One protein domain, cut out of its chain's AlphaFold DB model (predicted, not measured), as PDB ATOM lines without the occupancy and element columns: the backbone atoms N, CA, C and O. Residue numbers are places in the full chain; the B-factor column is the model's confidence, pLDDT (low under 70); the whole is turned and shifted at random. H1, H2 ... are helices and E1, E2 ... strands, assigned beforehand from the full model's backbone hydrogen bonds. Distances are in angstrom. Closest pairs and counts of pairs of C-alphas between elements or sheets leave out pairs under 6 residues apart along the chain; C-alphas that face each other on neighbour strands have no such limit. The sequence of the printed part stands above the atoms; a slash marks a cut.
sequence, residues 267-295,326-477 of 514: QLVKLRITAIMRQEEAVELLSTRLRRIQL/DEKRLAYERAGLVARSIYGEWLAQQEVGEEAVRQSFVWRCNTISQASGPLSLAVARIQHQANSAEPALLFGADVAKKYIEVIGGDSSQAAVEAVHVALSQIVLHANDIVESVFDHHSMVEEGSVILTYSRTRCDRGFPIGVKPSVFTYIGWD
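Overview. This is residues 267 to 295 and 326 to 477 of the 514 residues of an uncharacterized protein of Zymoseptoria tritici ST99CH_3D7 (UniProt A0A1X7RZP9). Two long helices, H1 and H6, run opposite ways and overlap along part of their length, a third, H2, crosses H6 at a slant, and the short helices H3, H4 and H5 pack on both H2 and H6. Past the last residue of H6, a small sheet of three strands covers residues 271 to 283 of H1. The printed part has 181 residues, with six named helices followed by three named strands; the sheet runs E1, E2, E3, antiparallel, and the class is mostly helix. It is only just loose, close to compact, with a radius of gyration of the C-alphas of 19.1 A, and spans 63 by 40 by 25 A.

Arrangement. H1, residues 267 to 294, touches H6, residues 413 to 437, with its residues 282 to 293 alone, at a shallow tilt of 22 degrees, opposite ways; their closest C-alphas, those of Leu 290 and Ala 430, are 6.3 A apart. H2, residues 327 to 362, and H6 are both hubs, touching five helices each. They touch at a steep tilt of 53 degrees, the closest C-alphas being those of Ala 335 and Val 419, 4.6 A apart. H3, residues 376 to 386, forms a helical hairpin with H2; the C-alphas of Gln 350 and Ala 378 are closest, at 6.0 A. H4, residues 391 to 395, touches H6, closest at the C-alphas of Ala 392 and Ser 424, 4.6 A. H5, residues 399 to 406, touches H6 at a steep tilt of 56 degrees, closest at the C-alphas of Lys 401 and Val 416, 5.7 A. E1, residues 442 to 445, E2, residues 449 to 456, and E3, residues 470 to 474, form a meander, each strand the antiparallel neighbour of the one before. N 451 and O 443 are 2.9 A apart, and N 456 and O 470 are 2.8 A apart, both within hydrogen-bond range. H1 is on one face of this sheet, two layers, a helix on one face of a sheet, at a height over the sheet of 9.1 A, and lies over E3, while H3 only grazes the sheet with its residues 376 to 380. Every O i to N i+4 pair is within range in H3, H5 and H6, against 22 of 24 in H1, 31 of 32 in H2 and 0 of 1 in H4, which has 2 of 2 O i to N i+3 pairs.

Along the chain. H1 is 41.7 A long and begins at C-alpha 267, (204.161, 261.676, 228.396). H2 is 52.9 A, H6 36.1 A and E2 20.9 A. E3 ends at C-alpha 474, (203.491, 249.603, 223.519).

Size, cuts and confidence. The farthest C-alphas, those of Gln 267 and Glu 327, are 63.6 A apart. Residues 296 to 325 are not printed, with 22.4 A between C-alphas 295 and 326. The links H2 to H3 and E2 to E3 are long. The pLDDT is under 70 in 67 residues, among them 353 to 374 and 438 to 477.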
ATOM      1  N   GLN A 267     205.074 262.452 229.238       85.94
ATOM      2  CA  GLN A 267     204.161 261.676 228.396       85.94
ATOM      3  C   GLN A 267     204.740 260.289 228.111       85.94
ATOM      4  O   GLN A 267     204.032 259.294 228.267       85.94
ATOM      5  N   LEU A 268     206.038 260.206 227.806       86.62
ATOM      6  CA  LEU A 268     206.717 258.932 227.577       86.62
ATOM      7  C   LEU A 268     206.719 258.033 228.828       86.62
ATOM      8  O   LEU A 268     206.517 256.821 228.732       86.62
ATOM      9  N   VAL A 269     206.916 258.605 230.021       86.75
ATOM     10  CA  VAL A 269     206.834 257.857 231.288       86.75
ATOM     11  C   VAL A 269     205.422 257.330 231.528       86.75
ATOM     12  O   VAL A 269     205.275 256.168 231.908       86.75
ATOM     13  N   LYS A 270     204.387 258.145 231.283       83.69
ATOM     14  CA  LYS A 270     202.988 257.701 231.380       83.69
ATOM     15  C   LYS A 270     202.711 256.551 230.416       83.69
ATOM     16  O   LYS A 270     202.183 255.533 230.846       83.69
ATOM     17  N   LEU A 271     203.160 256.670 229.165       79.50
ATOM     18  CA  LEU A 271     203.050 255.616 228.154       79.50
ATOM     19  C   LEU A 271     203.678 254.308 228.642       79.50
ATOM     20  O   LEU A 271     203.048 253.254 228.563       79.50
ATOM     21  N   ARG A 272     204.892 254.372 229.201       81.56
ATOM     22  CA  ARG A 272     205.564 253.201 229.774       81.56
ATOM     23  C   ARG A 272     204.763 252.569 230.912       81.56
ATOM     24  O   ARG A 272     204.638 251.350 230.946       81.56
ATOM     25  N   ILE A 273     204.260 253.371 231.851       81.25
ATOM     26  CA  ILE A 273     203.478 252.865 232.990       81.25
ATOM     27  C   ILE A 273     202.216 252.160 232.487       81.25
ATOM     28  O   ILE A 273     201.977 251.019 232.873       81.25
ATOM     29  N   THR A 274     201.467 252.790 231.580       78.06
ATOM     30  CA  THR A 274     200.269 252.194 230.976       78.06
ATOM     31  C   THR A 274     200.598 250.886 230.258       78.06
ATOM     32  O   THR A 274     199.912 249.888 230.463       78.06
ATOM     33  N   ALA A 275     201.675 250.851 229.468       75.56
ATOM     34  CA  ALA A 275     202.103 249.642 228.770       75.56
ATOM     35  C   ALA A 275     202.422 248.488 229.738       75.56
ATOM     36  O   ALA A 275     201.973 247.366 229.515       75.56
ATOM     37  N   ILE A 276     203.141 248.763 230.832       76.06
ATOM     38  CA  ILE A 276     203.466 247.757 231.855       76.06
ATOM     39  C   ILE A 276     202.196 247.251 232.548       76.06
ATOM     40  O   ILE A 276     202.013 246.042 232.647       76.06
ATOM     41  N   MET A 277     201.289 248.145 232.956       77.75
ATOM     42  CA  MET A 277     200.031 247.752 233.605       77.75
ATOM     43  C   MET A 277     199.178 246.848 232.707       77.75
ATOM     44  O   MET A 277     198.709 245.802 233.143       77.75
ATOM     45  N   ARG A 278     199.019 247.202 231.424       75.75
ATOM     46  CA  ARG A 278     198.261 246.381 230.464       75.75
ATOM     47  C   ARG A 278     198.913 245.026 230.208       75.75
ATOM     48  O   ARG A 278     198.213 244.028 230.044       75.75
ATOM     49  N   GLN A 279     200.242 244.982 230.200       75.19
ATOM     50  CA  GLN A 279     200.978 243.729 230.099       75.19
ATOM     51  C   GLN A 279     200.699 242.814 231.294       75.19
ATOM     52  O   GLN A 279     200.449 241.627 231.102       75.19
ATOM     53  N   GLU A 280     200.696 243.358 232.510       76.94
ATOM     54  CA  GLU A 280     200.376 242.610 233.730       76.94
ATOM     55  C   GLU A 280     198.933 242.076 233.711       76.94
ATOM     56  O   GLU A 280     198.723 240.886 233.948       76.94
ATOM     57  N   GLU A 281     197.954 242.906 233.330       79.31
ATOM     58  CA  GLU A 281     196.541 242.506 233.202       79.31
ATOM     59  C   GLU A 281     196.345 241.350 232.206       79.31
ATOM     60  O   GLU A 281     195.615 240.390 232.471       79.31
ATOM     61  N   ALA A 282     197.005 241.418 231.049       77.62
ATOM     62  CA  ALA A 282     196.885 240.385 230.029       77.62
ATOM     63  C   ALA A 282     197.538 239.063 230.442       77.62
ATOM     64  O   ALA A 282     196.999 237.992 230.159       77.62
ATOM     65  N   VAL A 283     198.673 239.126 231.140       77.31
ATOM     66  CA  VAL A 283     199.338 237.946 231.706       77.31
ATOM     67  C   VAL A 283     198.460 237.291 232.770       77.31
ATOM     68  O   VAL A 283     198.313 236.066 232.773       77.31
ATOM     69  N   GLU A 284     197.831 238.079 233.643       81.31
ATOM     70  CA  GLU A 284     196.904 237.568 234.655       81.31
ATOM     71  C   GLU A 284     195.678 236.904 234.009       81.31
ATOM     72  O   GLU A 284     195.296 235.785 234.381       81.31
ATOM     73  N   LEU A 285     195.096 237.545 232.990       85.06
ATOM     74  CA  LEU A 285     193.984 236.991 232.222       85.06
ATOM     75  C   LEU A 285     194.381 235.687 231.518       85.06
ATOM     76  O   LEU A 285     193.631 234.706 231.577       85.06
ATOM     77  N   LEU A 286     195.557 235.653 230.884       84.81
ATOM     78  CA  LEU A 286     196.089 234.458 230.237       84.81
ATOM     79  C   LEU A 286     196.250 233.325 231.248       84.81
ATOM     80  O   LEU A 286     195.684 232.251 231.040       84.81
ATOM     81  N   SER A 287     196.993 233.555 232.334       85.38
ATOM     82  CA  SER A 287     197.246 232.542 233.367       85.38
ATOM     83  C   SER A 287     195.925 232.002 233.918       85.38
ATOM     84  O   SER A 287     195.723 230.787 233.982       85.38
ATOM     85  N   THR A 288     194.963 232.885 234.193       88.31
ATOM     86  CA  THR A 288     193.626 232.500 234.661       88.31
ATOM     87  C   THR A 288     192.902 231.606 233.656       88.31
ATOM     88  O   THR A 288     192.358 230.562 234.032       88.31
ATOM     89  N   ARG A 289     192.887 231.971 232.366       90.44
ATOM     90  CA  ARG A 289     192.201 231.190 231.323       90.44
ATOM     91  C   ARG A 289     192.894 229.856 231.051       90.44
ATOM     92  O   ARG A 289     192.194 228.847 230.949       90.44
ATOM     93  N   LEU A 290     194.226 229.825 231.015       91.00
ATOM     94  CA  LEU A 290     195.019 228.605 230.846       91.00
ATOM     95  C   LEU A 290     194.836 227.644 232.023       91.00
ATOM     96  O   LEU A 290     194.559 226.464 231.803       91.00
ATOM     97  N   ARG A 291     194.886 228.132 233.269       89.75
ATOM     98  CA  ARG A 291     194.578 227.331 234.466       89.75
ATOM     99  C   ARG A 291     193.144 226.812 234.447       89.75
ATOM    100  O   ARG A 291     192.869 225.746 234.983       89.75
ATOM    101  N   ARG A 292     192.204 227.509 233.806       90.00
ATOM    102  CA  ARG A 292     190.804 227.065 233.711       90.00
ATOM    103  C   ARG A 292     190.612 225.804 232.860       90.00
ATOM    104  O   ARG A 292     189.560 225.176 233.000       90.00
ATOM    105  N   ILE A 293     191.570 225.452 231.994       91.44
ATOM    106  CA  ILE A 293     191.535 224.235 231.160       91.44
ATOM    107  C   ILE A 293     191.733 222.976 232.015       91.44
ATOM    108  O   ILE A 293     191.126 221.943 231.736       91.44
ATOM    109  N   GLN A 294     192.513 223.076 233.100       88.00
ATOM    110  CA  GLN A 294     192.774 221.959 234.019       88.00
ATOM    111  C   GLN A 294     191.506 221.490 234.756       88.00
ATOM    112  O   GLN A 294     191.453 220.386 235.291       88.00
ATOM    113  N   LEU A 295     190.470 222.333 234.804       85.56
ATOM    114  CA  LEU A 295     189.223 222.030 235.488       85.56
ATOM    115  C   LEU A 295     188.256 221.307 234.549       85.56
ATOM    116  O   LEU A 295     188.048 221.698 233.399       85.56
ATOM    117  N   ASP A 326     177.696 204.937 229.600       58.25
ATOM    118  CA  ASP A 326     178.109 203.840 228.709       58.25
ATOM    119  C   ASP A 326     179.649 203.702 228.705       58.25
ATOM    120  O   ASP A 326     180.354 204.714 228.759       58.25
ATOM    121  N   GLU A 327     180.183 202.478 228.617       64.12
ATOM    122  CA  GLU A 327     181.616 202.157 228.767       64.12
ATOM    123  C   GLU A 327     182.505 203.009 227.853       64.12
ATOM    124  O   GLU A 327     183.551 203.514 228.270       64.12
ATOM    125  N   LYS A 328     182.057 203.241 226.613       60.88
ATOM    126  CA  LYS A 328     182.787 204.060 225.639       60.88
ATOM    127  C   LYS A 328     182.847 205.531 226.056       60.88
ATOM    128  O   LYS A 328     183.892 206.166 225.930       60.88
ATOM    129  N   ARG A 329     181.745 206.081 226.575       64.94
ATOM    130  CA  ARG A 329     181.674 207.463 227.075       64.94
ATOM    131  C   ARG A 329     182.524 207.627 228.334       64.94
ATOM    132  O   ARG A 329     183.263 208.598 228.460       64.94
ATOM    133  N   LEU A 330     182.493 206.621 229.200       70.12
ATOM    134  CA  LEU A 330     183.270 206.537 230.429       70.12
ATOM    135  C   LEU A 330     184.785 206.525 230.140       70.12
ATOM    136  O   LEU A 330     185.546 207.202 230.830       70.12
ATOM    137  N   ALA A 331     185.225 205.844 229.075       69.50
ATOM    138  CA  ALA A 331     186.618 205.858 228.622       69.50
ATOM    139  C   ALA A 331     187.077 207.239 228.110       69.50
ATOM    140  O   ALA A 331     188.147 207.706 228.504       69.50
ATOM    141  N   TYR A 332     186.268 207.928 227.295       72.62
ATOM    142  CA  TYR A 332     186.588 209.284 226.819       72.62
ATOM    143  C   TYR A 332     186.622 210.314 227.952       72.62
ATOM    144  O   TYR A 332     187.525 211.150 228.002       72.62
ATOM    145  N   GLU A 333     185.665 210.251 228.879       76.81
ATOM    146  CA  GLU A 333     185.621 211.165 230.023       76.81
ATOM    147  C   GLU A 333     186.815 210.928 230.964       76.81
ATOM    148  O   GLU A 333     187.480 211.889 231.359       76.81
ATOM    149  N   ARG A 334     187.196 209.664 231.212       79.88
ATOM    150  CA  ARG A 334     188.436 209.315 231.932       79.88
ATOM    151  C   ARG A 334     189.687 209.835 231.229       79.88
ATOM    152  O   ARG A 334     190.519 210.465 231.880       79.88
ATOM    153  N   ALA A 335     189.812 209.623 229.918       86.25
ATOM    154  CA  ALA A 335     190.952 210.113 229.147       86.25
ATOM    155  C   ALA A 335     191.072 211.644 229.221       86.25
ATOM    156  O   ALA A 335     192.160 212.182 229.426       86.25
ATOM    157  N   GLY A 336     189.938 212.349 229.147       87.19
ATOM    158  CA  GLY A 336     189.881 213.797 229.315       87.19
ATOM    159  C   GLY A 336     190.268 214.270 230.719       87.19
ATOM    160  O   GLY A 336     190.871 215.334 230.853       87.19
ATOM    161  N   LEU A 337     189.920 213.533 231.775       85.12
ATOM    162  CA  LEU A 337     190.341 213.860 233.142       85.12
ATOM    163  C   LEU A 337     191.855 213.678 233.316       85.12
ATOM    164  O   LEU A 337     192.517 214.591 233.800       85.12
ATOM    165  N   VAL A 338     192.408 212.559 232.835       87.94
ATOM    166  CA  VAL A 338     193.857 212.287 232.860       87.94
ATOM    167  C   VAL A 338     194.634 213.358 232.090       87.94
ATOM    168  O   VAL A 338     195.600 213.915 232.607       87.94
ATOM    169  N   ALA A 339     194.178 213.709 230.885       92.12
ATOM    170  CA  ALA A 339     194.813 214.735 230.062       92.12
ATOM    171  C   ALA A 339     194.851 216.113 230.752       92.12
ATOM    172  O   ALA A 339     195.857 216.818 230.673       92.12
ATOM    173  N   ARG A 340     193.784 216.491 231.472       91.88
ATOM    174  CA  ARG A 340     193.739 217.745 232.245       91.88
ATOM    175  C   ARG A 340     194.716 217.749 233.416       91.88
ATOM    176  O   ARG A 340     195.303 218.795 233.677       91.88
ATOM    177  N   SER A 341     194.907 216.612 234.084       89.62
ATOM    178  CA  SER A 341     195.890 216.481 235.165       89.62
ATOM    179  C   SER A 341     197.323 216.608 234.641       89.62
ATOM    180  O   SER A 341     198.084 217.416 235.168       89.62
ATOM    181  N   ILE A 342     197.655 215.920 233.537       91.81
ATOM    182  CA  ILE A 342     198.955 216.056 232.848       91.81
ATOM    183  C   ILE A 342     199.215 217.519 232.462       91.81
ATOM    184  O   ILE A 342     200.286 218.060 232.737       91.81
ATOM    185  N   TYR A 343     198.231 218.179 231.845       93.75
ATOM    186  CA  TYR A 343     198.344 219.586 231.467       93.75
ATOM    187  C   TYR A 343     198.508 220.510 232.682       93.75
ATOM    188  O   TYR A 343     199.344 221.412 232.647       93.75
ATOM    189  N   GLY A 344     197.739 220.292 233.753       90.19
ATOM    190  CA  GLY A 344     197.822 221.081 234.983       90.19
ATOM    191  C   GLY A 344     199.201 220.989 235.637       90.19
ATOM    192  O   GLY A 344     199.783 222.017 235.987       90.19
ATOM    193  N   GLU A 345     199.765 219.782 235.725       88.62
ATOM    194  CA  GLU A 345     201.131 219.566 236.216       88.62
ATOM    195  C   GLU A 345     202.175 220.240 235.320       88.62
ATOM    196  O   GLU A 345     203.057 220.942 235.820       88.62
ATOM    197  N   TRP A 346     202.060 220.082 233.998       91.25
ATOM    198  CA  TRP A 346     202.964 220.722 233.044       91.25
ATOM    199  C   TRP A 346     202.926 222.251 233.154       91.25
ATOM    200  O   TRP A 346     203.981 222.884 233.198       91.25
ATOM    201  N   LEU A 347     201.730 222.846 233.235       89.69
ATOM    202  CA  LEU A 347     201.552 224.295 233.338       89.69
ATOM    203  C   LEU A 347     202.158 224.826 234.642       89.69
ATOM    204  O   LEU A 347     202.922 225.787 234.600       89.69
ATOM    205  N   ALA A 348     201.894 224.163 235.772       85.00
ATOM    206  CA  ALA A 348     202.483 224.525 237.061       85.00
ATOM    207  C   ALA A 348     204.021 224.458 237.027       85.00
ATOM    208  O   ALA A 348     204.699 225.346 237.545       85.00
ATOM    209  N   GLN A 349     204.591 223.444 236.363       83.00
ATOM    210  CA  GLN A 349     206.037 223.359 236.151       83.00
ATOM    211  C   GLN A 349     206.572 224.498 235.280       83.00
ATOM    212  O   GLN A 349     207.665 224.987 235.557       83.00
ATOM    213  N   GLN A 350     205.845 224.932 234.243       82.38
ATOM    214  CA  GLN A 350     206.287 226.067 233.425       82.38
ATOM    215  C   GLN A 350     206.265 227.377 234.219       82.38
ATOM    216  O   GLN A 350     207.228 228.136 234.142       82.38
ATOM    217  N   GLU A 351     205.213 227.619 235.007       77.81
ATOM    218  CA  GLU A 351     205.094 228.815 235.852       77.81
ATOM    219  C   GLU A 351     206.273 228.938 236.835       77.81
ATOM    220  O   GLU A 351     206.833 230.021 236.994       77.81
ATOM    221  N   VAL A 352     206.704 227.825 237.444       71.69
ATOM    222  CA  VAL A 352     207.839 227.796 238.388       71.69
ATOM    223  C   VAL A 352     209.198 227.762 237.675       71.69
ATOM    224  O   VAL A 352     210.146 228.428 238.091       71.69
ATOM    225  N   GLY A 353     209.318 226.978 236.603       61.94
ATOM    226  CA  GLY A 353     210.570 226.792 235.869       61.94
ATOM    227  C   GLY A 353     211.039 228.064 235.168       61.94
ATOM    228  O   GLY A 353     212.237 228.339 235.134       61.94
ATOM    229  N   GLU A 354     210.109 228.870 234.655       65.12
ATOM    230  CA  GLU A 354     210.427 230.164 234.056       65.12
ATOM    231  C   GLU A 354     210.956 231.153 235.103       65.12
ATOM    232  O   GLU A 354     211.964 231.813 234.858       65.12
ATOM    233  N   GLU A 355     210.367 231.188 236.301       61.66
ATOM    234  CA  GLU A 355     210.856 232.008 237.417       61.66
ATOM    235  C   GLU A 355     212.277 231.603 237.852       61.66
ATOM    236  O   GLU A 355     213.151 232.456 238.026       61.66
ATOM    237  N   ALA A 356     212.563 230.301 237.940       56.53
ATOM    238  CA  ALA A 356     213.898 229.800 238.275       56.53
ATOM    239  C   ALA A 356     214.951 230.160 237.208       56.53
ATOM    240  O   ALA A 356     216.062 230.589 237.540       56.53
ATOM    241  N   VAL A 357     214.600 230.033 235.920       58.09
ATOM    242  CA  VAL A 357     215.455 230.493 234.816       58.09
ATOM    243  C   VAL A 357     215.711 231.993 234.963       58.09
ATOM    244  O   VAL A 357     216.870 232.401 234.976       58.09
ATOM    245  N   ARG A 358     214.677 232.811 235.190       58.34
ATOM    246  CA  ARG A 358     214.818 234.268 235.367       58.34
ATOM    247  C   ARG A 358     215.802 234.626 236.478       58.34
ATOM    248  O   ARG A 358     216.749 235.375 236.229       58.34
ATOM    249  N   GLN A 359     215.647 234.053 237.671       57.84
ATOM    250  CA  GLN A 359     216.521 234.349 238.814       57.84
ATOM    251  C   GLN A 359     217.992 233.991 238.549       57.84
ATOM    252  O   GLN A 359     218.892 234.718 238.971       57.84
ATOM    253  N   SER A 360     218.252 232.922 237.791       52.91
ATOM    254  CA  SER A 360     219.618 232.512 237.437       52.91
ATOM    255  C   SER A 360     220.322 233.454 236.441       52.91
ATOM    256  O   SER A 360     221.553 233.546 236.451       52.91
ATOM    257  N   PHE A 361     219.566 234.189 235.614       51.81
ATOM    258  CA  PHE A 361     220.109 235.078 234.575       51.81
ATOM    259  C   PHE A 361     220.171 236.555 234.983       51.81
ATOM    260  O   PHE A 361     221.091 237.250 234.543       51.81
ATOM    261  N   VAL A 362     219.285 237.019 235.875       48.91
ATOM    262  CA  VAL A 362     219.334 238.381 236.455       48.91
ATOM    263  C   VAL A 362     220.721 238.697 237.033       48.91
ATOM    264  O   VAL A 362     221.206 239.814 236.894       48.91
ATOM    265  N   TRP A 363     221.414 237.699 237.593       39.50
ATOM    266  CA  TRP A 363     222.748 237.874 238.184       39.50
ATOM    267  C   TRP A 363     223.886 238.050 237.158       39.50
ATOM    268  O   TRP A 363     224.940 238.579 237.501       39.50
ATOM    269  N   ARG A 364     223.713 237.609 235.903       40.66
ATOM    270  CA  ARG A 364     224.756 237.709 234.860       40.66
ATOM    271  C   ARG A 364     224.616 238.942 233.972       40.66
ATOM    272  O   ARG A 364     225.619 239.391 233.421       40.66
ATOM    273  N   CYS A 365     223.412 239.494 233.827       42.25
ATOM    274  CA  CYS A 365     223.160 240.643 232.960       42.25
ATOM    275  C   CYS A 365     222.149 241.599 233.619       42.25
ATOM    276  O   CYS A 365     220.942 241.439 233.463       42.25
ATOM    277  N   ASN A 366     222.637 242.641 234.302       38.91
ATOM    278  CA  ASN A 366     221.838 243.729 234.906       38.91
ATOM    279  C   ASN A 366     221.053 244.602 233.883       38.91
ATOM    280  O   ASN A 366     220.554 245.669 234.231       38.91
ATOM    281  N   THR A 367     220.964 244.178 232.620       42.38
ATOM    282  CA  THR A 367     220.408 244.902 231.459       42.38
ATOM    283  C   THR A 367     219.188 244.212 230.834       42.38
ATOM    284  O   THR A 367     218.722 244.612 229.768       42.38
ATOM    285  N   ILE A 368     218.649 243.157 231.448       47.47
ATOM    286  CA  ILE A 368     217.521 242.415 230.866       47.47
ATOM    287  C   ILE A 368     216.227 243.238 231.025       47.47
ATOM    288  O   ILE A 368     215.931 243.749 232.107       47.47
ATOM    289  N   SER A 369     215.467 243.383 229.931       45.00
ATOM    290  CA  SER A 369     214.107 243.940 229.943       45.00
ATOM    291  C   SER A 369     213.254 243.228 230.996       45.00
ATOM    292  O   SER A 369     213.460 242.041 231.237       45.00
ATOM    293  N   GLN A 370     212.283 243.895 231.627       48.72
ATOM    294  CA  GLN A 370     211.315 243.162 232.447       48.72
ATOM    295  C   GLN A 370     210.559 242.197 231.526       48.72
ATOM    296  O   GLN A 370     209.724 242.624 230.730       48.72
ATOM    297  N   ALA A 371     210.917 240.911 231.577       49.03
ATOM    298  CA  ALA A 371     210.308 239.896 230.728       49.03
ATOM    299  C   ALA A 371     208.808 239.811 231.008       49.03
ATOM    300  O   ALA A 371     208.375 240.074 232.137       49.03
ATOM    301  N   SER A 372     208.063 239.412 229.981       49.00
ATOM    302  CA  SER A 372     206.618 239.578 229.778       49.00
ATOM    303  C   SER A 372     205.671 238.816 230.698       49.00
ATOM    304  O   SER A 372     204.600 238.398 230.284       49.00
ATOM    305  N   GLY A 373     206.052 238.661 231.960       53.75
ATOM    306  CA  GLY A 373     205.359 237.848 232.945       53.75
ATOM    307  C   GLY A 373     205.784 236.377 232.916       53.75
ATOM    308  O   GLY A 373     206.583 235.979 232.063       53.75
ATOM    309  N   PRO A 374     205.317 235.578 233.890       57.34
ATOM    310  CA  PRO A 374     205.417 234.123 233.839       57.34
ATOM    311  C   PRO A 374     204.623 233.601 232.633       57.34
ATOM    312  O   PRO A 374     203.559 234.145 232.350       57.34
ATOM    313  N   LEU A 375     205.090 232.525 231.986       70.88
ATOM    314  CA  LEU A 375     204.469 231.790 230.863       70.88
ATOM    315  C   LEU A 375     204.972 232.132 229.451       70.88
ATOM    316  O   LEU A 375     204.485 231.521 228.499       70.88
ATOM    317  N   SER A 376     205.958 233.010 229.259       70.06
ATOM    318  CA  SER A 376     206.463 233.332 227.911       70.06
ATOM    319  C   SER A 376     206.996 232.085 227.184       70.06
ATOM    320  O   SER A 376     206.714 231.867 226.002       70.06
ATOM    321  N   LEU A 377     207.690 231.195 227.907       71.94
ATOM    322  CA  LEU A 377     208.143 229.913 227.354       71.94
ATOM    323  C   LEU A 377     206.993 228.944 227.107       71.94
ATOM    324  O   LEU A 377     206.983 228.240 226.095       71.94
ATOM    325  N   ALA A 378     206.054 228.881 228.050       78.94
ATOM    326  CA  ALA A 378     204.896 228.005 227.955       78.94
ATOM    327  C   ALA A 378     204.088 228.335 226.698       78.94
ATOM    328  O   ALA A 378     203.767 227.440 225.919       78.94
ATOM    329  N   VAL A 379     203.843 229.624 226.463       80.50
ATOM    330  CA  VAL A 379     203.114 230.119 225.299       80.50
ATOM    331  C   VAL A 379     203.828 229.755 224.001       80.50
ATOM    332  O   VAL A 379     203.207 229.159 223.123       80.50
ATOM    333  N   ALA A 380     205.132 230.025 223.889       75.56
ATOM    334  CA  ALA A 380     205.892 229.677 222.689       75.56
ATOM    335  C   ALA A 380     205.851 228.164 222.393       75.56
ATOM    336  O   ALA A 380     205.714 227.752 221.240       75.56
ATOM    337  N   ARG A 381     205.924 227.321 223.433       81.00
ATOM    338  CA  ARG A 381     205.834 225.858 223.298       81.00
ATOM    339  C   ARG A 381     204.436 225.391 222.885       81.00
ATOM    340  O   ARG A 381     204.343 224.536 222.008       81.00
ATOM    341  N   ILE A 382     203.380 225.960 223.473       87.50
ATOM    342  CA  ILE A 382     201.982 225.691 223.092       87.50
ATOM    343  C   ILE A 382     201.781 226.013 221.611       87.50
ATOM    344  O   ILE A 382     201.329 225.155 220.863       87.50
ATOM    345  N   GLN A 383     202.186 227.204 221.171       82.81
ATOM    346  CA  GLN A 383     202.016 227.657 219.786       82.81
ATOM    347  C   GLN A 383     202.814 226.820 218.791       82.81
ATOM    348  O   GLN A 383     202.317 226.470 217.721       82.81
ATOM    349  N   HIS A 384     204.055 226.472 219.136       81.81
ATOM    350  CA  HIS A 384     204.874 225.611 218.292       81.81
ATOM    351  C   HIS A 384     204.223 224.239 218.092       81.81
ATOM    352  O   HIS A 384     204.143 223.760 216.962       81.81
ATOM    353  N   GLN A 385     203.730 223.625 219.173       88.31
ATOM    354  CA  GLN A 385     203.148 222.287 219.111       88.31
ATOM    355  C   GLN A 385     201.720 222.265 218.570       88.31
ATOM    356  O   GLN A 385     201.349 221.307 217.907       88.31
ATOM    357  N   ALA A 386     200.936 223.326 218.758       89.25
ATOM    358  CA  ALA A 386     199.625 223.460 218.124       89.25
ATOM    359  C   ALA A 386     199.711 223.446 216.585       89.25
ATOM    360  O   ALA A 386     198.794 222.967 215.927       89.25
ATOM    361  N   ASN A 387     200.832 223.917 216.025       83.88
ATOM    362  CA  ASN A 387     201.112 223.909 214.587       83.88
ATOM    363  C   ASN A 387     201.843 222.642 214.099       83.88
ATOM    364  O   ASN A 387     202.182 222.547 212.917       83.88
ATOM    365  N   SER A 388     202.139 221.688 214.986       88.06
ATOM    366  CA  SER A 388     202.793 220.430 214.621       88.06
ATOM    367  C   SER A 388     201.762 219.360 214.242       88.06
ATOM    368  O   SER A 388     200.567 219.498 214.498       88.06
ATOM    369  N   ALA A 389     202.220 218.269 213.622       89.88
ATOM    370  CA  ALA A 389     201.347 217.140 213.292       89.88
ATOM    371  C   ALA A 389     200.814 216.410 214.542       89.88
ATOM    372  O   ALA A 389     199.791 215.733 214.463       89.88
ATOM    373  N   GLU A 390     201.488 216.551 215.690       90.25
ATOM    374  CA  GLU A 390     201.161 215.850 216.933       90.25
ATOM    375  C   GLU A 390     201.256 216.795 218.148       90.25
ATOM    376  O   GLU A 390     202.253 216.783 218.880       90.25
ATOM    377  N   PRO A 391     200.211 217.598 218.429       94.12
ATOM    378  CA  PRO A 391     200.261 218.598 219.498       94.12
ATOM    379  C   PRO A 391     200.519 218.020 220.898       94.12
ATOM    380  O   PRO A 391     201.163 218.662 221.732       94.12
ATOM    381  N   ALA A 392     200.079 216.785 221.167       93.06
ATOM    382  CA  ALA A 392     200.326 216.099 222.438       93.06
ATOM    383  C   ALA A 392     201.818 215.872 222.754       93.06
ATOM    384  O   ALA A 392     202.164 215.684 223.924       93.06
ATOM    385  N   LEU A 393     202.719 215.941 221.763       91.56
ATOM    386  CA  LEU A 393     204.164 215.831 221.994       91.56
ATOM    387  C   LEU A 393     204.730 216.969 222.852       91.56
ATOM    388  O   LEU A 393     205.837 216.827 223.371       91.56
ATOM    389  N   LEU A 394     203.968 218.047 223.080       90.12
ATOM    390  CA  LEU A 394     204.289 219.074 224.074       90.12
ATOM    391  C   LEU A 394     204.660 218.483 225.442       90.12
ATOM    392  O   LEU A 394     205.554 218.997 226.117       90.12
ATOM    393  N   PHE A 395     203.976 217.409 225.838       92.25
ATOM    394  CA  PHE A 395     204.161 216.762 227.135       92.25
ATOM    395  C   PHE A 395     205.204 215.636 227.087       92.25
ATOM    396  O   PHE A 395     205.679 215.213 228.131       92.25
ATOM    397  N   GLY A 396     205.612 215.190 225.895       90.19
ATOM    398  CA  GLY A 396     206.520 214.062 225.676       90.19
ATOM    399  C   GLY A 396     205.797 212.780 225.250       90.19
ATOM    400  O   GLY A 396     204.680 212.505 225.685       90.19
ATOM    401  N   ALA A 397     206.455 211.980 224.405       88.62
ATOM    402  CA  ALA A 397     205.850 210.831 223.719       88.62
ATOM    403  C   ALA A 397     205.272 209.758 224.663       88.62
ATOM    404  O   ALA A 397     204.224 209.196 224.377       88.62
ATOM    405  N   ASP A 398     205.911 209.515 225.813       90.31
ATOM    406  CA  ASP A 398     205.508 208.443 226.737       90.31
ATOM    407  C   ASP A 398     204.643 208.919 227.915       90.31
ATOM    408  O   ASP A 398     204.313 208.124 228.799       90.31
ATOM    409  N   VAL A 399     204.324 210.215 228.005       90.50
ATOM    410  CA  VAL A 399     203.727 210.771 229.232       90.50
ATOM    411  C   VAL A 399     202.329 210.231 229.498       90.50
ATOM    412  O   VAL A 399     202.041 209.887 230.640       90.50
ATOM    413  N   ALA A 400     201.494 210.061 228.470       89.62
ATOM    414  CA  ALA A 400     200.162 209.481 228.635       89.62
ATOM    415  C   ALA A 400     200.225 208.074 229.254       89.62
ATOM    416  O   ALA A 400     199.539 207.793 230.236       89.62
ATOM    417  N   LYS A 401     201.109 207.215 228.732       90.44
ATOM    418  CA  LYS A 401     201.312 205.853 229.236       90.44
ATOM    419  C   LYS A 401     201.809 205.849 230.683       90.44
ATOM    420  O   LYS A 401     201.206 205.192 231.527       90.44
ATOM    421  N   LYS A 402     202.860 206.621 230.979       89.12
ATOM    422  CA  LYS A 402     203.428 206.719 232.335       89.12
ATOM    423  C   LYS A 402     202.393 207.197 233.350       89.12
ATOM    424  O   LYS A 402     202.318 206.654 234.445       89.12
ATOM    425  N   TYR A 403     201.584 208.191 232.984       88.38
ATOM    426  CA  TYR A 403     200.570 208.734 233.882       88.38
ATOM    427  C   TYR A 403     199.481 207.703 234.197       88.38
ATOM    428  O   TYR A 403     199.122 207.534 235.359       88.38
ATOM    429  N   ILE A 404     198.999 206.973 233.181       85.69
ATOM    430  CA  ILE A 404     198.014 205.893 233.349       85.69
ATOM    431  C   ILE A 404     198.555 204.783 234.264       85.69
ATOM    432  O   ILE A 404     197.841 204.323 235.154       85.69
ATOM    433  N   GLU A 405     199.815 204.378 234.080       86.81
ATOM    434  CA  GLU A 405     200.462 203.352 234.912       86.81
ATOM    435  C   GLU A 405     200.575 203.789 236.380       86.81
ATOM    436  O   GLU A 405     200.284 203.003 237.280       86.81
ATOM    437  N   VAL A 406     200.932 205.056 236.637       85.06
ATOM    438  CA  VAL A 406     201.054 205.611 237.999       85.06
ATOM    439  C   VAL A 406     199.718 205.609 238.743       85.06
ATOM    440  O   VAL A 406     199.684 205.308 239.935       85.06
ATOM    441  N   ILE A 407     198.614 205.905 238.056       80.56
ATOM    442  CA  ILE A 407     197.271 205.898 238.660       80.56
ATOM    443  C   ILE A 407     196.628 204.501 238.690       80.56
ATOM    444  O   ILE A 407     195.466 204.377 239.076       80.56
ATOM    445  N   GLY A 408     197.357 203.453 238.281       77.25
ATOM    446  CA  GLY A 408     196.872 202.071 238.263       77.25
ATOM    447  C   GLY A 408     195.770 201.803 237.230       77.25
ATOM    448  O   GLY A 408     194.927 200.935 237.451       77.25
ATOM    449  N   GLY A 409     195.733 202.574 236.137       77.06
ATOM    450  CA  GLY A 409     194.753 202.430 235.057       77.06
ATOM    451  C   GLY A 409     195.146 201.404 233.988       77.06
ATOM    452  O   GLY A 409     196.254 200.871 233.983       77.06
ATOM    453  N   ASP A 410     194.232 201.145 233.047       80.50
ATOM    454  CA  ASP A 410     194.500 200.303 231.875       80.50
ATOM    455  C   ASP A 410     195.426 201.028 230.886       80.50
ATOM    456  O   ASP A 410     195.002 201.963 230.209       80.50
ATOM    457  N   SER A 411     196.687 200.595 230.796       82.38
ATOM    458  CA  SER A 411     197.695 201.134 229.873       82.38
ATOM    459  C   SER A 411     197.653 200.496 228.478       82.38
ATOM    460  O   SER A 411     198.646 200.530 227.742       82.38
ATOM    461  N   SER A 412     196.507 199.925 228.088       86.38
ATOM    462  CA  SER A 412     196.261 199.476 226.720       86.38
ATOM    463  C   SER A 412     196.499 200.599 225.704       86.38
ATOM    464  O   SER A 412     196.312 201.787 225.976       86.38
ATOM    465  N   GLN A 413     196.901 200.217 224.490       86.88
ATOM    466  CA  GLN A 413     197.193 201.172 223.419       86.88
ATOM    467  C   GLN A 413     195.999 202.098 223.129       86.88
ATOM    468  O   GLN A 413     196.183 203.300 222.968       86.88
ATOM    469  N   ALA A 414     194.773 201.566 223.157       86.81
ATOM    470  CA  ALA A 414     193.558 202.349 222.937       86.81
ATOM    471  C   ALA A 414     193.327 203.417 224.026       86.81
ATOM    472  O   ALA A 414     192.904 204.532 223.719       86.81
ATOM    473  N   ALA A 415     193.623 203.107 225.293       84.50
ATOM    474  CA  ALA A 415     193.505 204.062 226.393       84.50
ATOM    475  C   ALA A 415     194.570 205.168 226.305       84.50
ATOM    476  O   ALA A 415     194.265 206.347 226.501       84.50
ATOM    477  N   VAL A 416     195.805 204.798 225.947       89.25
ATOM    478  CA  VAL A 416     196.901 205.747 225.702       89.25
ATOM    479  C   VAL A 416     196.551 206.687 224.544       89.25
ATOM    480  O   VAL A 416     196.634 207.905 224.700       89.25
ATOM    481  N   GLU A 417     196.083 206.151 223.414       90.69
ATOM    482  CA  GLU A 417     195.655 206.938 222.250       90.69
ATOM    483  C   GLU A 417     194.513 207.905 222.594       90.69
ATOM    484  O   GLU A 417     194.560 209.076 222.208       90.69
ATOM    485  N   ALA A 418     193.524 207.475 223.385       89.88
ATOM    486  CA  ALA A 418     192.437 208.348 223.830       89.88
ATOM    487  C   ALA A 418     192.944 209.542 224.662       89.88
ATOM    488  O   ALA A 418     192.467 210.667 224.483       89.88
ATOM    489  N   VAL A 419     193.939 209.328 225.535       91.69
ATOM    490  CA  VAL A 419     194.588 210.414 226.292       91.69
ATOM    491  C   VAL A 419     195.389 211.328 225.363       91.69
ATOM    492  O   VAL A 419     195.288 212.545 225.499       91.69
ATOM    493  N   HIS A 420     196.126 210.792 224.385       93.06
ATOM    494  CA  HIS A 420     196.850 211.605 223.395       93.06
ATOM    495  C   HIS A 420     195.920 212.507 222.574       93.06
ATOM    496  O   HIS A 420     196.232 213.683 222.354       93.06
ATOM    497  N   VAL A 421     194.758 211.999 222.154       93.38
ATOM    498  CA  VAL A 421     193.745 212.801 221.452       93.38
ATOM    499  C   VAL A 421     193.237 213.932 222.352       93.38
ATOM    500  O   VAL A 421     193.198 215.086 221.922       93.38
ATOM    501  N   ALA A 422     192.912 213.634 223.614       93.81
ATOM    502  CA  ALA A 422     192.453 214.642 224.568       93.81
ATOM    503  C   ALA A 422     193.530 215.700 224.884       93.81
ATOM    504  O   ALA A 422     193.224 216.890 224.944       93.81
ATOM    505  N   LEU A 423     194.799 215.297 225.025       96.06
ATOM    506  CA  LEU A 423     195.931 216.215 225.190       96.06
ATOM    507  C   LEU A 423     196.093 217.128 223.973       96.06
ATOM    508  O   LEU A 423     196.293 218.327 224.136       96.06
ATOM    509  N   SER A 424     195.952 216.587 222.762       95.69
ATOM    510  CA  SER A 424     196.046 217.384 221.535       95.69
ATOM    511  C   SER A 424     194.950 218.451 221.476       95.69
ATOM    512  O   SER A 424     195.234 219.611 221.192       95.69
ATOM    513  N   GLN A 425     193.712 218.093 221.832       95.19
ATOM    514  CA  GLN A 425     192.602 219.050 221.933       95.19
ATOM    515  C   GLN A 425     192.854 220.132 222.992       95.19
ATOM    516  O   GLN A 425     192.531 221.295 222.764       95.19
ATOM    517  N   ILE A 426     193.452 219.770 224.133       95.75
ATOM    518  CA  ILE A 426     193.847 220.732 225.169       95.75
ATOM    519  C   ILE A 426     194.891 221.721 224.637       95.75
ATOM    520  O   ILE A 426     194.751 222.916 224.887       95.75
ATOM    521  N   VAL A 427     195.904 221.260 223.893       95.25
ATOM    522  CA  VAL A 427     196.942 222.137 223.320       95.25
ATOM    523  C   VAL A 427     196.351 223.101 222.297       95.25
ATOM    524  O   VAL A 427     196.648 224.292 222.355       95.25
ATOM    525  N   LEU A 428     195.470 222.622 221.415       94.81
ATOM    526  CA  LEU A 428     194.768 223.479 220.456       94.81
ATOM    527  C   LEU A 428     193.897 224.522 221.174       94.81
ATOM    528  O   LEU A 428     194.000 225.707 220.887       94.81
ATOM    529  N   HIS A 429     193.133 224.118 222.192       95.12
ATOM    530  CA  HIS A 429     192.323 225.054 222.976       95.12
ATOM    531  C   HIS A 429     193.170 226.074 223.755       95.12
ATOM    532  O   HIS A 429     192.786 227.234 223.905       95.12
ATOM    533  N   ALA A 430     194.328 225.652 224.267       92.75
ATOM    534  CA  ALA A 430     195.285 226.553 224.892       92.75
ATOM    535  C   ALA A 430     195.838 227.561 223.873       92.75
ATOM    536  O   ALA A 430     195.958 228.738 224.207       92.75
ATOM    537  N   ASN A 431     196.110 227.131 222.636       90.19
ATOM    538  CA  ASN A 431     196.508 228.019 221.547       90.19
ATOM    539  C   ASN A 431     195.413 229.037 221.208       90.19
ATOM    540  O   ASN A 431     195.714 230.222 221.158       90.19
ATOM    541  N   ASP A 432     194.150 228.616 221.096       91.00
ATOM    542  CA  ASP A 432     193.019 229.530 220.861       91.00
ATOM    543  C   ASP A 432     192.904 230.585 221.974       91.00
ATOM    544  O   ASP A 432     192.616 231.756 221.728       91.00
ATOM    545  N   ILE A 433     193.136 230.189 223.233       90.12
ATOM    546  CA  ILE A 433     193.155 231.125 224.363       90.12
ATOM    547  C   ILE A 433     194.300 232.121 224.203       90.12
ATOM    548  O   ILE A 433     194.056 233.320 224.330       90.12
ATOM    549  N   VAL A 434     195.513 231.640 223.925       83.88
ATOM    550  CA  VAL A 434     196.688 232.483 223.684       83.88
ATOM    551  C   VAL A 434     196.411 233.466 222.549       83.88
ATOM    552  O   VAL A 434     196.621 234.661 222.718       83.88
ATOM    553  N   GLU A 435     195.911 232.994 221.411       80.94
ATOM    554  CA  GLU A 435     195.554 233.845 220.277       80.94
ATOM    555  C   GLU A 435     194.493 234.867 220.676       80.94
ATOM    556  O   GLU A 435     194.726 236.046 220.481       80.94
ATOM    557  N   SER A 436     193.420 234.469 221.363       83.31
ATOM    558  CA  SER A 436     192.358 235.402 221.769       83.31
ATOM    559  C   SER A 436     192.775 236.456 222.803       83.31
ATOM    560  O   SER A 436     192.194 237.534 222.840       83.31
ATOM    561  N   VAL A 437     193.729 236.152 223.692       77.44
ATOM    562  CA  VAL A 437     194.234 237.120 224.687       77.44
ATOM    563  C   VAL A 437     195.228 238.087 224.044       77.44
ATOM    564  O   VAL A 437     195.352 239.226 224.486       77.44
ATOM    565  N   PHE A 438     195.921 237.639 222.998       69.06
ATOM    566  CA  PHE A 438     196.981 238.391 222.335       69.06
ATOM    567  C   PHE A 438     196.644 238.786 220.898       69.06
ATOM    568  O   PHE A 438     197.563 239.091 220.132       69.06
ATOM    569  N   ASP A 439     195.368 238.742 220.527       62.88
ATOM    570  CA  ASP A 439     194.917 239.131 219.201       62.88
ATOM    571  C   ASP A 439     195.079 240.645 219.050       62.88
ATOM    572  O   ASP A 439     194.953 241.412 220.013       62.88
ATOM    573  N   HIS A 440     195.439 241.082 217.847       54.16
ATOM    574  CA  HIS A 440     195.758 242.482 217.597       54.16
ATOM    575  C   HIS A 440     194.518 243.360 217.806       54.16
ATOM    576  O   HIS A 440     193.533 243.262 217.073       54.16
ATOM    577  N   HIS A 441     194.589 244.263 218.781       55.81
ATOM    578  CA  HIS A 441     193.547 245.245 219.040       55.81
ATOM    579  C   HIS A 441     194.157 246.646 219.079       55.81
ATOM    580  O   HIS A 441     195.059 246.918 219.865       55.81
ATOM    581  N   SER A 442     193.651 247.551 218.245       53.56
ATOM    582  CA  SER A 442     193.851 248.987 218.433       53.56
ATOM    583  C   SER A 442     192.721 249.490 219.324       53.56
ATOM    584  O   SER A 442     191.555 249.438 218.927       53.56
ATOM    585  N   MET A 443     193.035 249.937 220.539       54.69
ATOM    586  CA  MET A 443     192.047 250.553 221.430       54.69
ATOM    587  C   MET A 443     192.317 252.052 221.516       54.69
ATOM    588  O   MET A 443     193.437 252.467 221.802       54.69
ATOM    589  N   VAL A 444     191.288 252.859 221.265       55.38
ATOM    590  CA  VAL A 444     191.311 254.298 221.548       55.38
ATOM    591  C   VAL A 444     190.923 254.461 223.015       55.38
ATOM    592  O   VAL A 444     189.770 254.213 223.366       55.38
ATOM    593  N   GLU A 445     191.862 254.840 223.883       55.03
ATOM    594  CA  GLU A 445     191.512 255.246 225.250       55.03
ATOM    595  C   GLU A 445     190.939 256.676 225.266       55.03
ATOM    596  O   GLU A 445     191.232 257.504 224.393       55.03
ATOM    597  N   GLU A 446     190.095 256.974 226.264       44.53
ATOM    598  CA  GLU A 446     189.546 258.317 226.488       44.53
ATOM    599  C   GLU A 446     190.690 259.343 226.576       44.53
ATOM    600  O   GLU A 446     191.522 259.291 227.478       44.53
ATOM    601  N   GLY A 447     190.744 260.277 225.619       49.22
ATOM    602  CA  GLY A 447     191.831 261.259 225.514       49.22
ATOM    603  C   GLY A 447     192.747 261.115 224.292       49.22
ATOM    604  O   GLY A 447     193.792 261.756 224.272       49.22
ATOM    605  N   SER A 448     192.351 260.359 223.256       55.44
ATOM    606  CA  SER A 448     192.982 260.293 221.912       55.44
ATOM    607  C   SER A 448     194.315 259.540 221.790       55.44
ATOM    608  O   SER A 448     195.003 259.678 220.781       55.44
ATOM    609  N   VAL A 449     194.669 258.697 222.763       54.47
ATOM    610  CA  VAL A 449     195.828 257.796 222.644       54.47
ATOM    611  C   VAL A 449     195.360 256.456 222.074       54.47
ATOM    612  O   VAL A 449     194.576 255.746 222.706       54.47
ATOM    613  N   ILE A 450     195.819 256.123 220.866       59.28
ATOM    614  CA  ILE A 450     195.649 254.792 220.274       59.28
ATOM    615  C   ILE A 450     196.743 253.888 220.844       59.28
ATOM    616  O   ILE A 450     197.934 254.156 220.690       59.28
ATOM    617  N   LEU A 451     196.332 252.821 221.522       55.81
ATOM    618  CA  LEU A 451     197.230 251.775 221.997       55.81
ATOM    619  C   LEU A 451     197.279 250.669 220.941       55.81
ATOM    620  O   LEU A 451     196.234 250.106 220.606       55.81
ATOM    621  N   THR A 452     198.471 250.351 220.431       61.03
ATOM    622  CA  THR A 452     198.676 249.227 219.507       61.03
ATOM    623  C   THR A 452     199.412 248.095 220.204       61.03
ATOM    624  O   THR A 452     200.527 248.256 220.698       61.03
ATOM    625  N   TYR A 453     198.796 246.916 220.220       61.00
ATOM    626  CA  TYR A 453     199.407 245.717 220.785       61.00
ATOM    627  C   TYR A 453     200.055 244.868 219.690       61.00
ATOM    628  O   TYR A 453     199.434 244.555 218.671       61.00
ATOM    629  N   SER A 454     201.305 244.457 219.910       61.78
ATOM    630  CA  SER A 454     202.027 243.570 218.998       61.78
ATOM    631  C   SER A 454     203.127 242.811 219.736       61.78
ATOM    632  O   SER A 454     203.694 243.298 220.712       61.78
ATOM    633  N   ARG A 455     203.413 241.586 219.292       63.00
ATOM    634  CA  ARG A 455     204.419 240.716 219.914       63.00
ATOM    635  C   ARG A 455     205.817 241.146 219.484       63.00
ATOM    636  O   ARG A 455     206.033 241.417 218.302       63.00
ATOM    637  N   THR A 456     206.772 241.145 220.413       65.62
ATOM    638  CA  THR A 456     208.181 241.191 220.020       65.62
ATOM    639  C   THR A 456     208.558 239.884 219.348       65.62
ATOM    640  O   THR A 456     208.087 238.792 219.694       65.62
ATOM    641  N   ARG A 457     209.421 239.994 218.345       67.06
ATOM    642  CA  ARG A 457     209.805 238.849 217.517       67.06
ATOM    643  C   ARG A 457     210.807 237.919 218.214       67.06
ATOM    644  O   ARG A 457     210.967 236.784 217.766       67.06
ATOM    645  N   CYS A 458     211.446 238.355 219.306       64.75
ATOM    646  CA  CYS A 458     212.343 237.544 220.143       64.75
ATOM    647  C   CYS A 458     212.446 238.091 221.582       64.75
ATOM    648  O   CYS A 458     212.434 239.303 221.760       64.75
ATOM    649  N   ASP A 459     212.639 237.233 222.599       57.53
ATOM    650  CA  ASP A 459     213.006 237.691 223.959       57.53
ATOM    651  C   ASP A 459     214.479 238.054 224.134       57.53
ATOM    652  O   ASP A 459     215.368 237.490 223.489       57.53
ATOM    653  N   ARG A 460     214.733 238.849 225.178       53.28
ATOM    654  CA  ARG A 460     215.998 238.886 225.909       53.28
ATOM    655  C   ARG A 460     216.038 237.818 227.006       53.28
ATOM    656  O   ARG A 460     215.156 237.744 227.847       53.28
ATOM    657  N   GLY A 461     217.148 237.084 227.098       46.56
ATOM    658  CA  GLY A 461     217.485 236.314 228.305       46.56
ATOM    659  C   GLY A 461     217.276 234.801 228.235       46.56
ATOM    660  O   GLY A 461     217.565 234.123 229.219       46.56
ATOM    661  N   PHE A 462     216.862 234.245 227.091       49.12
ATOM    662  CA  PHE A 462     216.809 232.792 226.909       49.12
ATOM    663  C   PHE A 462     218.071 232.208 226.239       49.12
ATOM    664  O   PHE A 462     218.717 232.886 225.431       49.12
ATOM    665  N   PRO A 463     218.447 230.951 226.564       47.09
ATOM    666  CA  PRO A 463     219.595 230.272 225.964       47.09
ATOM    667  C   PRO A 463     219.497 230.125 224.440       47.09
ATOM    668  O   PRO A 463     218.411 230.078 223.859       47.09
ATOM    669  N   ILE A 464     220.658 229.958 223.799       45.56
ATOM    670  CA  ILE A 464     220.776 229.663 222.365       45.56
ATOM    671  C   ILE A 464     219.939 228.419 222.019       45.56
ATOM    672  O   ILE A 464     220.097 227.373 222.642       45.56
ATOM    673  N   GLY A 465     219.076 228.535 221.006       44.44
ATOM    674  CA  GLY A 465     218.224 227.442 220.515       44.44
ATOM    675  C   GLY A 465     216.782 227.480 221.023       44.44
ATOM    676  O   GLY A 465     215.931 226.785 220.473       44.44
ATOM    677  N   VAL A 466     216.476 228.332 222.003       44.19
ATOM    678  CA  VAL A 466     215.098 228.634 222.397       44.19
ATOM    679  C   VAL A 466     214.658 229.865 221.603       44.19
ATOM    680  O   VAL A 466     215.328 230.894 221.645       44.19
ATOM    681  N   LYS A 467     213.551 229.769 220.856       48.03
ATOM    682  CA  LYS A 467     212.917 230.904 220.160       48.03
ATOM    683  C   LYS A 467     211.629 231.312 220.886       48.03
ATOM    684  O   LYS A 467     210.547 230.992 220.396       48.03
ATOM    685  N   PRO A 468     211.690 231.950 222.062       49.41
ATOM    686  CA  PRO A 468     210.488 232.510 222.643       49.41
ATOM    687  C   PRO A 468     210.169 233.817 221.918       49.41
ATOM    688  O   PRO A 468     210.953 234.766 221.942       49.41
ATOM    689  N   SER A 469     209.024 233.844 221.246       45.97
ATOM    690  CA  SER A 469     208.319 235.088 220.951       45.97
ATOM    691  C   SER A 469     207.775 235.650 222.256       45.97
ATOM    692  O   SER A 469     207.271 234.887 223.084       45.97
ATOM    693  N   VAL A 470     207.853 236.961 222.434       51.78
ATOM    694  CA  VAL A 470     207.549 237.600 223.713       51.78
ATOM    695  C   VAL A 470     206.491 238.658 223.539       51.78
ATOM    696  O   VAL A 470     206.327 239.263 222.483       51.78
ATOM    697  N   PHE A 471     205.715 238.845 224.593       55.12
ATOM    698  CA  PHE A 471     204.528 239.679 224.575       55.12
ATOM    699  C   PHE A 471     204.860 241.036 225.163       55.12
ATOM    700  O   PHE A 471     204.949 241.177 226.378       55.12
ATOM    701  N   THR A 472     205.087 242.041 224.329       53.78
ATOM    702  CA  THR A 472     205.500 243.357 224.821       53.78
ATOM    703  C   THR A 472     204.509 244.414 224.374       53.78
ATOM    704  O   THR A 472     204.279 244.599 223.185       53.78
ATOM    705  N   TYR A 473     203.916 245.113 225.332       54.44
ATOM    706  CA  TYR A 473     202.925 246.149 225.072       54.44
ATOM    707  C   TYR A 473     203.646 247.458 224.709       54.44
ATOM    708  O   TYR A 473     204.589 247.844 225.401       54.44
ATOM    709  N   ILE A 474     203.208 248.166 223.660       59.66
ATOM    710  CA  ILE A 474     203.491 249.603 223.519       59.66
ATOM    711  C   ILE A 474     202.159 250.332 223.567       59.66
ATOM    712  O   ILE A 474     201.263 250.054 222.781       59.66
ATOM    713  N   GLY A 475     202.029 251.310 224.455       54.56
ATOM    714  CA  GLY A 475     200.898 252.229 224.412       54.56
ATOM    715  C   GLY A 475     201.028 253.279 223.304       54.56
ATOM    716  O   GLY A 475     200.975 254.466 223.606       54.56
ATOM    717  N   TRP A 476     201.282 252.864 222.060       63.16
ATOM    718  CA  TRP A 476     201.548 253.762 220.933       63.16
ATOM    719  C   TRP A 476     200.840 253.303 219.664       63.16
ATOM    720  O   TRP A 476     200.688 252.102 219.442       63.16
ATOM    721  N   ASP A 477     200.447 254.249 218.818       68.62
ATOM    722  CA  ASP A 477     199.913 253.960 217.494       68.62
ATOM    723  C   ASP A 477     201.053 253.581 216.538       68.62
ATOM    724  O   ASP A 477     201.894 254.412 216.201       68.62
TER     725      ASP A 477